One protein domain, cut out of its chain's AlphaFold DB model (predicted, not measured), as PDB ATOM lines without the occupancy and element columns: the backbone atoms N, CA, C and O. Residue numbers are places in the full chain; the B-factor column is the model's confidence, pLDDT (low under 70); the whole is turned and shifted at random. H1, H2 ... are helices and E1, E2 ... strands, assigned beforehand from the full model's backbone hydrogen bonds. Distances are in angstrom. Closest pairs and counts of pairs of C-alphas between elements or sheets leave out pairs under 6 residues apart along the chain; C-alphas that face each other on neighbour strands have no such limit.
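What this domain is: This is residues 22 to 66 and 75 to 89 of the 328 residues of an uncharacterized protein of Trebouxia sp. A1-2 (UniProt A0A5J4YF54). Two small parts sit one after the other along a drawn-out shape: at one end helix H1 lies over a two-stranded hairpin, E1 and E2, and at the other end E3 and E4 make a short two-stranded ladder. Residues 55 to 58 join the two parts, and a tail, residues 84 to 89, sticks out. The printed part has 60 residues, with one named helix and four named strands in the order H1, E1, E2, E3, E4; both sheets, E1 - E2 and E3 - E4, are antiparallel, and the class is mixed. It is only just extended, close to loose, with a radius of gyration of the C-alphas of 16.0 A, and spans 51 by 25 by 23 A, only just a rod.

How they stand to each other: H1, residues 22 to 36, has 10 of 11 O i to N i+4 pairs within hydrogen-bond range. Its closest C-alphas to E1, residues 41 to 46, are those of Ala 34 and Val 41, 6.7 A apart. Its closest C-alphas to E2, residues 49 to 54, are those of Val 27 and Val 50, 7.5 A apart. E1 and E2 form an antiparallel hairpin at 158 degrees, with N 44 and O 51 at 3.0 A. E3, residues 59 to 62, and E4, residues 76 to 79, are antiparallel at 150 degrees, with N 62 and O 76 at 3.0 A. H1, E1 and E2 are each apart from E3 and E4.

Where its parts are: H1 begins at C-alpha 22 (47.063, -34.266, 47.894) and is 21.8 A long. E1 measures 15.8 A, E2 16.2 A, E3 9.2 A and E4 9.6 A, ending at C-alpha 79 (21.213, -8.647, 47.636).

The domain as a whole: The farthest C-alphas, of Gln 22 and Phe 64, are 50.8 A apart. Residues 67 to 74 are not printed, leaving 11.5 A between C-alphas 66 and 75. The links printed whole are tight. The mean pLDDT of the printed part is 75.0, with 25 residues under 70.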
ATOM      1  N   GLN A  22      46.846 -35.533  48.595       75.94
ATOM      2  CA  GLN A  22      47.063 -34.266  47.894       75.94
ATOM      3  C   GLN A  22      45.750 -33.540  47.534       75.94
ATOM      4  O   GLN A  22      45.747 -32.322  47.351       75.94
ATOM      5  N   ALA A  23      44.637 -34.268  47.403       77.62
ATOM      6  CA  ALA A  23      43.331 -33.665  47.148       77.62
ATOM      7  C   ALA A  23      42.738 -33.037  48.416       77.62
ATOM      8  O   ALA A  23      42.080 -32.005  48.316       77.62
ATOM      9  N   ASP A  24      42.990 -33.632  49.583       80.81
ATOM     10  CA  ASP A  24      42.450 -33.154  50.856       80.81
ATOM     11  C   ASP A  24      43.164 -31.878  51.332       80.81
ATOM     12  O   ASP A  24      42.484 -30.919  51.697       80.81
ATOM     13  N   ASP A  25      44.494 -31.804  51.188       85.25
ATOM     14  CA  ASP A  25      45.268 -30.585  51.489       85.25
ATOM     15  C   ASP A  25      44.805 -29.386  50.638       85.25
ATOM     16  O   ASP A  25      44.725 -28.246  51.094       85.25
ATOM     17  N   LYS A  26      44.415 -29.636  49.383       83.50
ATOM     18  CA  LYS A  26      43.934 -28.577  48.488       83.50
ATOM     19  C   LYS A  26      42.541 -28.066  48.870       83.50
ATOM     20  O   LYS A  26      42.214 -26.919  48.579       83.50
ATOM     21  N   VAL A  27      41.702 -28.903  49.483       86.69
ATOM     22  CA  VAL A  27      40.366 -28.496  49.951       86.69
ATOM     23  C   VAL A  27      40.479 -27.598  51.180       86.69
ATOM     24  O   VAL A  27      39.720 -26.634  51.282       86.69
ATOM     25  N   THR A  28      41.425 -27.880  52.081       86.44
ATOM     26  CA  THR A  28      41.674 -27.033  53.255       86.44
ATOM     27  C   THR A  28      42.162 -25.647  52.859       86.44
ATOM     28  O   THR A  28      41.565 -24.670  53.297       86.44
ATOM     29  N   ASP A  29      43.120 -25.552  51.930       90.00
ATOM     30  CA  ASP A  29      43.642 -24.256  51.472       90.00
ATOM     31  C   ASP A  29      42.536 -23.374  50.857       90.00
ATOM     32  O   ASP A  29      42.424 -22.188  51.157       90.00
ATOM     33  N   ILE A  30      41.654 -23.962  50.037       86.50
ATOM     34  CA  ILE A  30      40.543 -23.234  49.394       86.50
ATOM     35  C   ILE A  30      39.519 -22.745  50.426       86.50
ATOM     36  O   ILE A  30      38.930 -21.677  50.250       86.50
ATOM     37  N   LYS A  31      39.272 -23.528  51.480       86.88
ATOM     38  CA  LYS A  31      38.310 -23.171  52.523       86.88
ATOM     39  C   LYS A  31      38.840 -22.041  53.404       86.88
ATOM     40  O   LYS A  31      38.087 -21.112  53.684       86.88
ATOM     41  N   ASP A  32      40.117 -22.096  53.768       88.50
ATOM     42  CA  ASP A  32      40.767 -21.069  54.583       88.50
ATOM     43  C   ASP A  32      40.850 -19.730  53.826       88.50
ATOM     44  O   ASP A  32      40.537 -18.678  54.390       88.50
ATOM     45  N   ASP A  33      41.163 -19.763  52.523       88.25
ATOM     46  CA  ASP A  33      41.165 -18.570  51.664       88.25
ATOM     47  C   ASP A  33      39.756 -17.966  51.493       88.25
ATOM     48  O   ASP A  33      39.592 -16.742  51.496       88.25
ATOM     49  N   ALA A  34      38.721 -18.806  51.361       83.06
ATOM     50  CA  ALA A  34      37.330 -18.360  51.251       83.06
ATOM     51  C   ALA A  34      36.804 -17.750  52.561       83.06
ATOM     52  O   ALA A  34      36.147 -16.707  52.538       83.06
ATOM     53  N   GLU A  35      37.141 -18.354  53.705       82.50
ATOM     54  CA  GLU A  35      36.780 -17.846  55.031       82.50
ATOM     55  C   GLU A  35      37.478 -16.511  55.325       82.50
ATOM     56  O   GLU A  35      36.833 -15.566  55.785       82.50
ATOM     57  N   ALA A  36      38.758 -16.375  54.957       84.88
ATOM     58  CA  ALA A  36      39.484 -15.109  55.052       84.88
ATOM     59  C   ALA A  36      38.872 -13.999  54.172       84.88
ATOM     60  O   ALA A  36      38.956 -12.818  54.520       84.88
ATOM     61  N   ALA A  37      38.237 -14.366  53.054       77.88
ATOM     62  CA  ALA A  37      37.532 -13.448  52.160       77.88
ATOM     63  C   ALA A  37      36.064 -13.181  52.559       77.88
ATOM     64  O   ALA A  37      35.425 -12.318  51.954       77.88
ATOM     65  N   GLY A  38      35.523 -13.888  53.561       77.06
ATOM     66  CA  GLY A  38      34.111 -13.805  53.944       77.06
ATOM     67  C   GLY A  38      33.145 -14.355  52.883       77.06
ATOM     68  O   GLY A  38      31.977 -13.975  52.867       77.06
ATOM     69  N   GLU A  39      33.620 -15.215  51.980       80.88
ATOM     70  CA  GLU A  39      32.803 -15.842  50.940       80.88
ATOM     71  C   GLU A  39      32.332 -17.230  51.401       80.88
ATOM     72  O   GLU A  39      33.135 -18.056  51.836       80.88
ATOM     73  N   SER A  40      31.036 -17.532  51.264       76.88
ATOM     74  CA  SER A  40      30.549 -18.906  51.414       76.88
ATOM     75  C   SER A  40      30.763 -19.682  50.113       76.88
ATOM     76  O   SER A  40      30.365 -19.266  49.017       76.88
ATOM     77  N   VAL A  41      31.439 -20.822  50.227       83.94
ATOM     78  CA  VAL A  41      31.852 -21.631  49.084       83.94
ATOM     79  C   VAL A  41      31.460 -23.082  49.324       83.94
ATOM     80  O   VAL A  41      31.867 -23.684  50.317       83.94
ATOM     81  N   ASP A  42      30.700 -23.648  48.389       84.81
ATOM     82  CA  ASP A  42      30.358 -25.066  48.390       84.81
ATOM     83  C   ASP A  42      31.423 -25.839  47.610       84.81
ATOM     84  O   ASP A  42      31.680 -25.566  46.430       84.81
ATOM     85  N   ILE A  43      32.050 -26.810  48.275       86.81
ATOM     86  CA  ILE A  43      33.089 -27.659  47.690       86.81
ATOM     87  C   ILE A  43      32.520 -29.065  47.495       86.81
ATOM     88  O   ILE A  43      32.229 -29.765  48.464       86.81
ATOM     89  N   GLU A  44      32.390 -29.500  46.241       87.31
ATOM     90  CA  GLU A  44      31.957 -30.856  45.886       87.31
ATOM     91  C   GLU A  44      33.147 -31.651  45.320       87.31
ATOM     92  O   GLU A  44      33.776 -31.250  44.335       87.31
ATOM     93  N   LYS A  45      33.471 -32.791  45.947       85.75
ATOM     94  CA  LYS A  45      34.530 -33.711  45.497       85.75
ATOM     95  C   LYS A  45      33.913 -34.778  44.589       85.75
ATOM     96  O   LYS A  45      33.210 -35.665  45.068       85.75
ATOM     97  N   GLN A  46      34.185 -34.715  43.284       81.12
ATOM     98  CA  GLN A  46      33.794 -35.749  42.314       81.12
ATOM     99  C   GLN A  46      35.050 -36.485  41.827       81.12
ATOM    100  O   GLN A  46      35.725 -36.077  40.883       81.12
ATOM    101  N   GLY A  47      35.398 -37.581  42.509       84.25
ATOM    102  CA  GLY A  47      36.633 -38.324  42.242       84.25
ATOM    103  C   GLY A  47      37.877 -37.535  42.662       84.25
ATOM    104  O   GLY A  47      37.989 -37.116  43.811       84.25
ATOM    105  N   SER A  48      38.820 -37.340  41.735       77.94
ATOM    106  CA  SER A  48      40.027 -36.525  41.945       77.94
ATOM    107  C   SER A  48      39.833 -35.039  41.615       77.94
ATOM    108  O   SER A  48      40.781 -34.265  41.724       77.94
ATOM    109  N   GLU A  49      38.644 -34.637  41.157       75.88
ATOM    110  CA  GLU A  49      38.339 -33.256  40.789       75.88
ATOM    111  C   GLU A  49      37.562 -32.570  41.921       75.88
ATOM    112  O   GLU A  49      36.563 -33.089  42.426       75.88
ATOM    113  N   VAL A  50      38.047 -31.399  42.333       83.25
ATOM    114  CA  VAL A  50      37.417 -30.548  43.349       83.25
ATOM    115  C   VAL A  50      36.719 -29.412  42.614       83.25
ATOM    116  O   VAL A  50      37.390 -28.578  41.999       83.25
ATOM    117  N   ARG A  51      35.382 -29.382  42.646       82.12
ATOM    118  CA  ARG A  51      34.594 -28.268  42.107       82.12
ATOM    119  C   ARG A  51      34.213 -27.314  43.224       82.12
ATOM    120  O   ARG A  51      33.699 -27.724  44.258       82.12
ATOM    121  N   VAL A  52      34.473 -26.039  42.974       83.56
ATOM    122  CA  VAL A  52      34.267 -24.937  43.909       83.56
ATOM    123  C   VAL A  52      33.165 -24.057  43.337       83.56
ATOM    124  O   VAL A  52      33.371 -23.403  42.311       83.56
ATOM    125  N   THR A  53      31.989 -24.059  43.961       80.06
ATOM    126  CA  THR A  53      30.863 -23.216  43.542       80.06
ATOM    127  C   THR A  53      30.717 -22.075  44.538       80.06
ATOM    128  O   THR A  53      30.421 -22.299  45.710       80.06
ATOM    129  N   LYS A  54      30.936 -20.837  44.082       77.06
ATOM    130  CA  LYS A  54      30.642 -19.653  44.896       77.06
ATOM    131  C   LYS A  54      29.130 -19.532  45.041       77.06
ATOM    132  O   LYS A  54      28.431 -19.442  44.026       77.06
ATOM    133  N   GLN A  55      28.627 -19.502  46.272       66.50
ATOM    134  CA  GLN A  55      27.225 -19.189  46.511       66.50
ATOM    135  C   GLN A  55      27.018 -17.696  46.234       66.50
ATOM    136  O   GLN A  55      27.286 -16.833  47.064       66.50
ATOM    137  N   SER A  56      26.578 -17.370  45.020       60.31
ATOM    138  CA  SER A  56      26.040 -16.046  44.717       60.31
ATOM    139  C   SER A  56      24.820 -15.838  45.609       60.31
ATOM    140  O   SER A  56      23.825 -16.536  45.412       60.31
ATOM    141  N   GLY A  57      24.897 -14.903  46.561       64.88
ATOM    142  CA  GLY A  57      23.788 -14.553  47.453       64.88
ATOM    143  C   GLY A  57      22.461 -14.439  46.700       64.88
ATOM    144  O   GLY A  57      22.411 -13.958  45.562       64.88
ATOM    145  N   GLU A  58      21.396 -14.948  47.315       66.69
ATOM    146  CA  GLU A  58      20.067 -14.992  46.717       66.69
ATOM    147  C   GLU A  58      19.599 -13.553  46.438       66.69
ATOM    148  O   GLU A  58      19.399 -12.739  47.342       66.69
ATOM    149  N   GLN A  59      19.500 -13.189  45.157       66.38
ATOM    150  CA  GLN A  59      19.037 -11.863  44.765       66.38
ATOM    151  C   GLN A  59      17.520 -11.812  44.911       66.38
ATOM    152  O   GLN A  59      16.783 -12.344  44.077       66.38
ATOM    153  N   ILE A  60      17.042 -11.138  45.954       67.44
ATOM    154  CA  ILE A  60      15.615 -10.921  46.155       67.44
ATOM    155  C   ILE A  60      15.218  -9.686  45.347       67.44
ATOM    156  O   ILE A  60      15.540  -8.540  45.683       67.44
ATOM    157  N   TYR A  61      14.518  -9.914  44.239       64.50
ATOM    158  CA  TYR A  61      13.912  -8.833  43.472       64.50
ATOM    159  C   TYR A  61      12.653  -8.346  44.188       64.50
ATOM    160  O   TYR A  61      11.618  -9.010  44.173       64.50
ATOM    161  N   ILE A  62      12.729  -7.157  44.788       71.69
ATOM    162  CA  ILE A  62      11.560  -6.453  45.312       71.69
ATOM    163  C   ILE A  62      11.068  -5.528  44.200       71.69
ATOM    164  O   ILE A  62      11.452  -4.359  44.088       71.69
ATOM    165  N   GLY A  63      10.237  -6.083  43.328       69.38
ATOM    166  CA  GLY A  63       9.525  -5.331  42.308       69.38
ATOM    167  C   GLY A  63       8.064  -5.742  42.227       69.38
ATOM    168  O   GLY A  63       7.614  -6.632  42.942       69.38
ATOM    169  N   PHE A  64       7.327  -5.040  41.370       69.19
ATOM    170  CA  PHE A  64       5.892  -5.235  41.190       69.19
ATOM    171  C   PHE A  64       5.570  -6.669  40.763       69.19
ATOM    172  O   PHE A  64       6.313  -7.272  39.980       69.19
ATOM    173  N   ASP A  65       4.446  -7.191  41.256       63.72
ATOM    174  CA  ASP A  65       3.911  -8.469  40.805       63.72
ATOM    175  C   ASP A  65       3.793  -8.473  39.278       63.72
ATOM    176  O   ASP A  65       3.406  -7.476  38.665       63.72
ATOM    177  N   LYS A  66       4.084  -9.619  38.650       56.28
ATOM    178  CA  LYS A  66       4.090  -9.811  37.183       56.28
ATOM    179  C   LYS A  66       2.754  -9.498  36.467       56.28
ATOM    180  O   LYS A  66       2.662  -9.708  35.260       56.28
ATOM    181  N   GLY A  75      12.203  -1.788  39.434       68.50
ATOM    182  CA  GLY A  75      12.223  -2.509  40.705       68.50
ATOM    183  C   GLY A  75      13.621  -2.494  41.321       68.50
ATOM    184  O   GLY A  75      14.619  -2.250  40.637       68.50
ATOM    185  N   ARG A  76      13.703  -2.724  42.632       69.69
ATOM    186  CA  ARG A  76      14.983  -2.747  43.346       69.69
ATOM    187  C   ARG A  76      15.379  -4.195  43.590       69.69
ATOM    188  O   ARG A  76      14.613  -4.963  44.162       69.69
ATOM    189  N   VAL A  77      16.584  -4.555  43.166       67.44
ATOM    190  CA  VAL A  77      17.217  -5.806  43.590       67.44
ATOM    191  C   VAL A  77      17.915  -5.515  44.908       67.44
ATOM    192  O   VAL A  77      18.760  -4.619  44.969       67.44
ATOM    193  N   ILE A  78      17.546  -6.240  45.959       69.31
ATOM    194  CA  ILE A  78      18.302  -6.246  47.208       69.31
ATOM    195  C   ILE A  78      19.062  -7.567  47.235       69.31
ATOM    196  O   ILE A  78      18.465  -8.635  47.129       69.31
ATOM    197  N   SER A  79      20.389  -7.483  47.323       68.50
ATOM    198  CA  SER A  79      21.213  -8.647  47.636       68.50
ATOM    199  C   SER A  79      21.040  -8.909  49.123       68.50
ATOM    200  O   SER A  79      21.475  -8.085  49.931       68.50
ATOM    201  N   ASP A  80      20.341  -9.986  49.472       62.12
ATOM    202  CA  ASP A  80      20.227 -10.389  50.868       62.12
ATOM    203  C   ASP A  80      21.550 -11.044  51.281       62.12
ATOM    204  O   ASP A  80      22.088 -11.880  50.556       62.12
ATOM    205  N   ASP A  81      22.119 -10.590  52.395       71.75
ATOM    206  CA  ASP A  81      23.364 -11.121  52.952       71.75
ATOM    207  C   ASP A  81      22.983 -12.021  54.133       71.75
ATOM    208  O   ASP A  81      22.608 -11.499  55.191       71.75
ATOM    209  N   PRO A  82      23.054 -13.357  53.984       63.47
ATOM    210  CA  PRO A  82      22.642 -14.286  55.032       63.47
ATOM    211  C   PRO A  82      23.423 -14.084  56.334       63.47
ATOM    212  O   PRO A  82      22.888 -14.321  57.414       63.47
ATOM    213  N   SER A  83      24.662 -13.581  56.260       68.56
ATOM    214  CA  SER A  83      25.502 -13.342  57.439       68.56
ATOM    215  C   SER A  83      24.970 -12.222  58.344       68.56
ATOM    216  O   SER A  83      25.289 -12.182  59.533       68.56
ATOM    217  N   ARG A  84      24.102 -11.338  57.824       69.94
ATOM    218  CA  ARG A  84      23.448 -10.283  58.617       69.94
ATOM    219  C   ARG A  84      22.326 -10.796  59.514       69.94
ATOM    220  O   ARG A  84      21.939 -10.084  60.442       69.94
ATOM    221  N   TYR A  85      21.801 -11.993  59.262       65.31
ATOM    222  CA  TYR A  85      20.692 -12.558  60.025       65.31
ATOM    223  C   TYR A  85      21.102 -13.913  60.611       65.31
ATOM    224  O   TYR A  85      20.975 -14.926  59.924       65.31
ATOM    225  N   PRO A  86      21.572 -13.972  61.873       60.78
ATOM    226  CA  PRO A  86      21.849 -15.253  62.518       60.78
ATOM    227  C   PRO A  86      20.588 -16.131  62.524       60.78
ATOM    228  O   PRO A  86      19.472 -15.622  62.659       60.78
ATOM    229  N   ASP A  87      20.784 -17.440  62.343       61.53
ATOM    230  CA  ASP A  87      19.750 -18.431  62.028       61.53
ATOM    231  C   ASP A  87      18.412 -18.221  62.754       61.53
ATOM    232  O   ASP A  87      18.289 -18.308  63.979       61.53
ATOM    233  N   ARG A  88      17.354 -18.039  61.951       54.38
ATOM    234  CA  ARG A  88      15.963 -17.848  62.401       54.38
ATOM    235  C   ARG A  88      15.374 -19.056  63.140       54.38
ATOM    236  O   ARG A  88      14.266 -18.971  63.661       54.38
ATOM    237  N   THR A  89      16.082 -20.180  63.175       56.03
ATOM    238  CA  THR A  89      15.616 -21.436  63.775       56.03
ATOM    239  C   THR A  89      15.803 -21.488  65.292       56.03
ATOM    240  O   THR A  89      15.188 -22.337  65.933       56.03
TER     241      THR A  89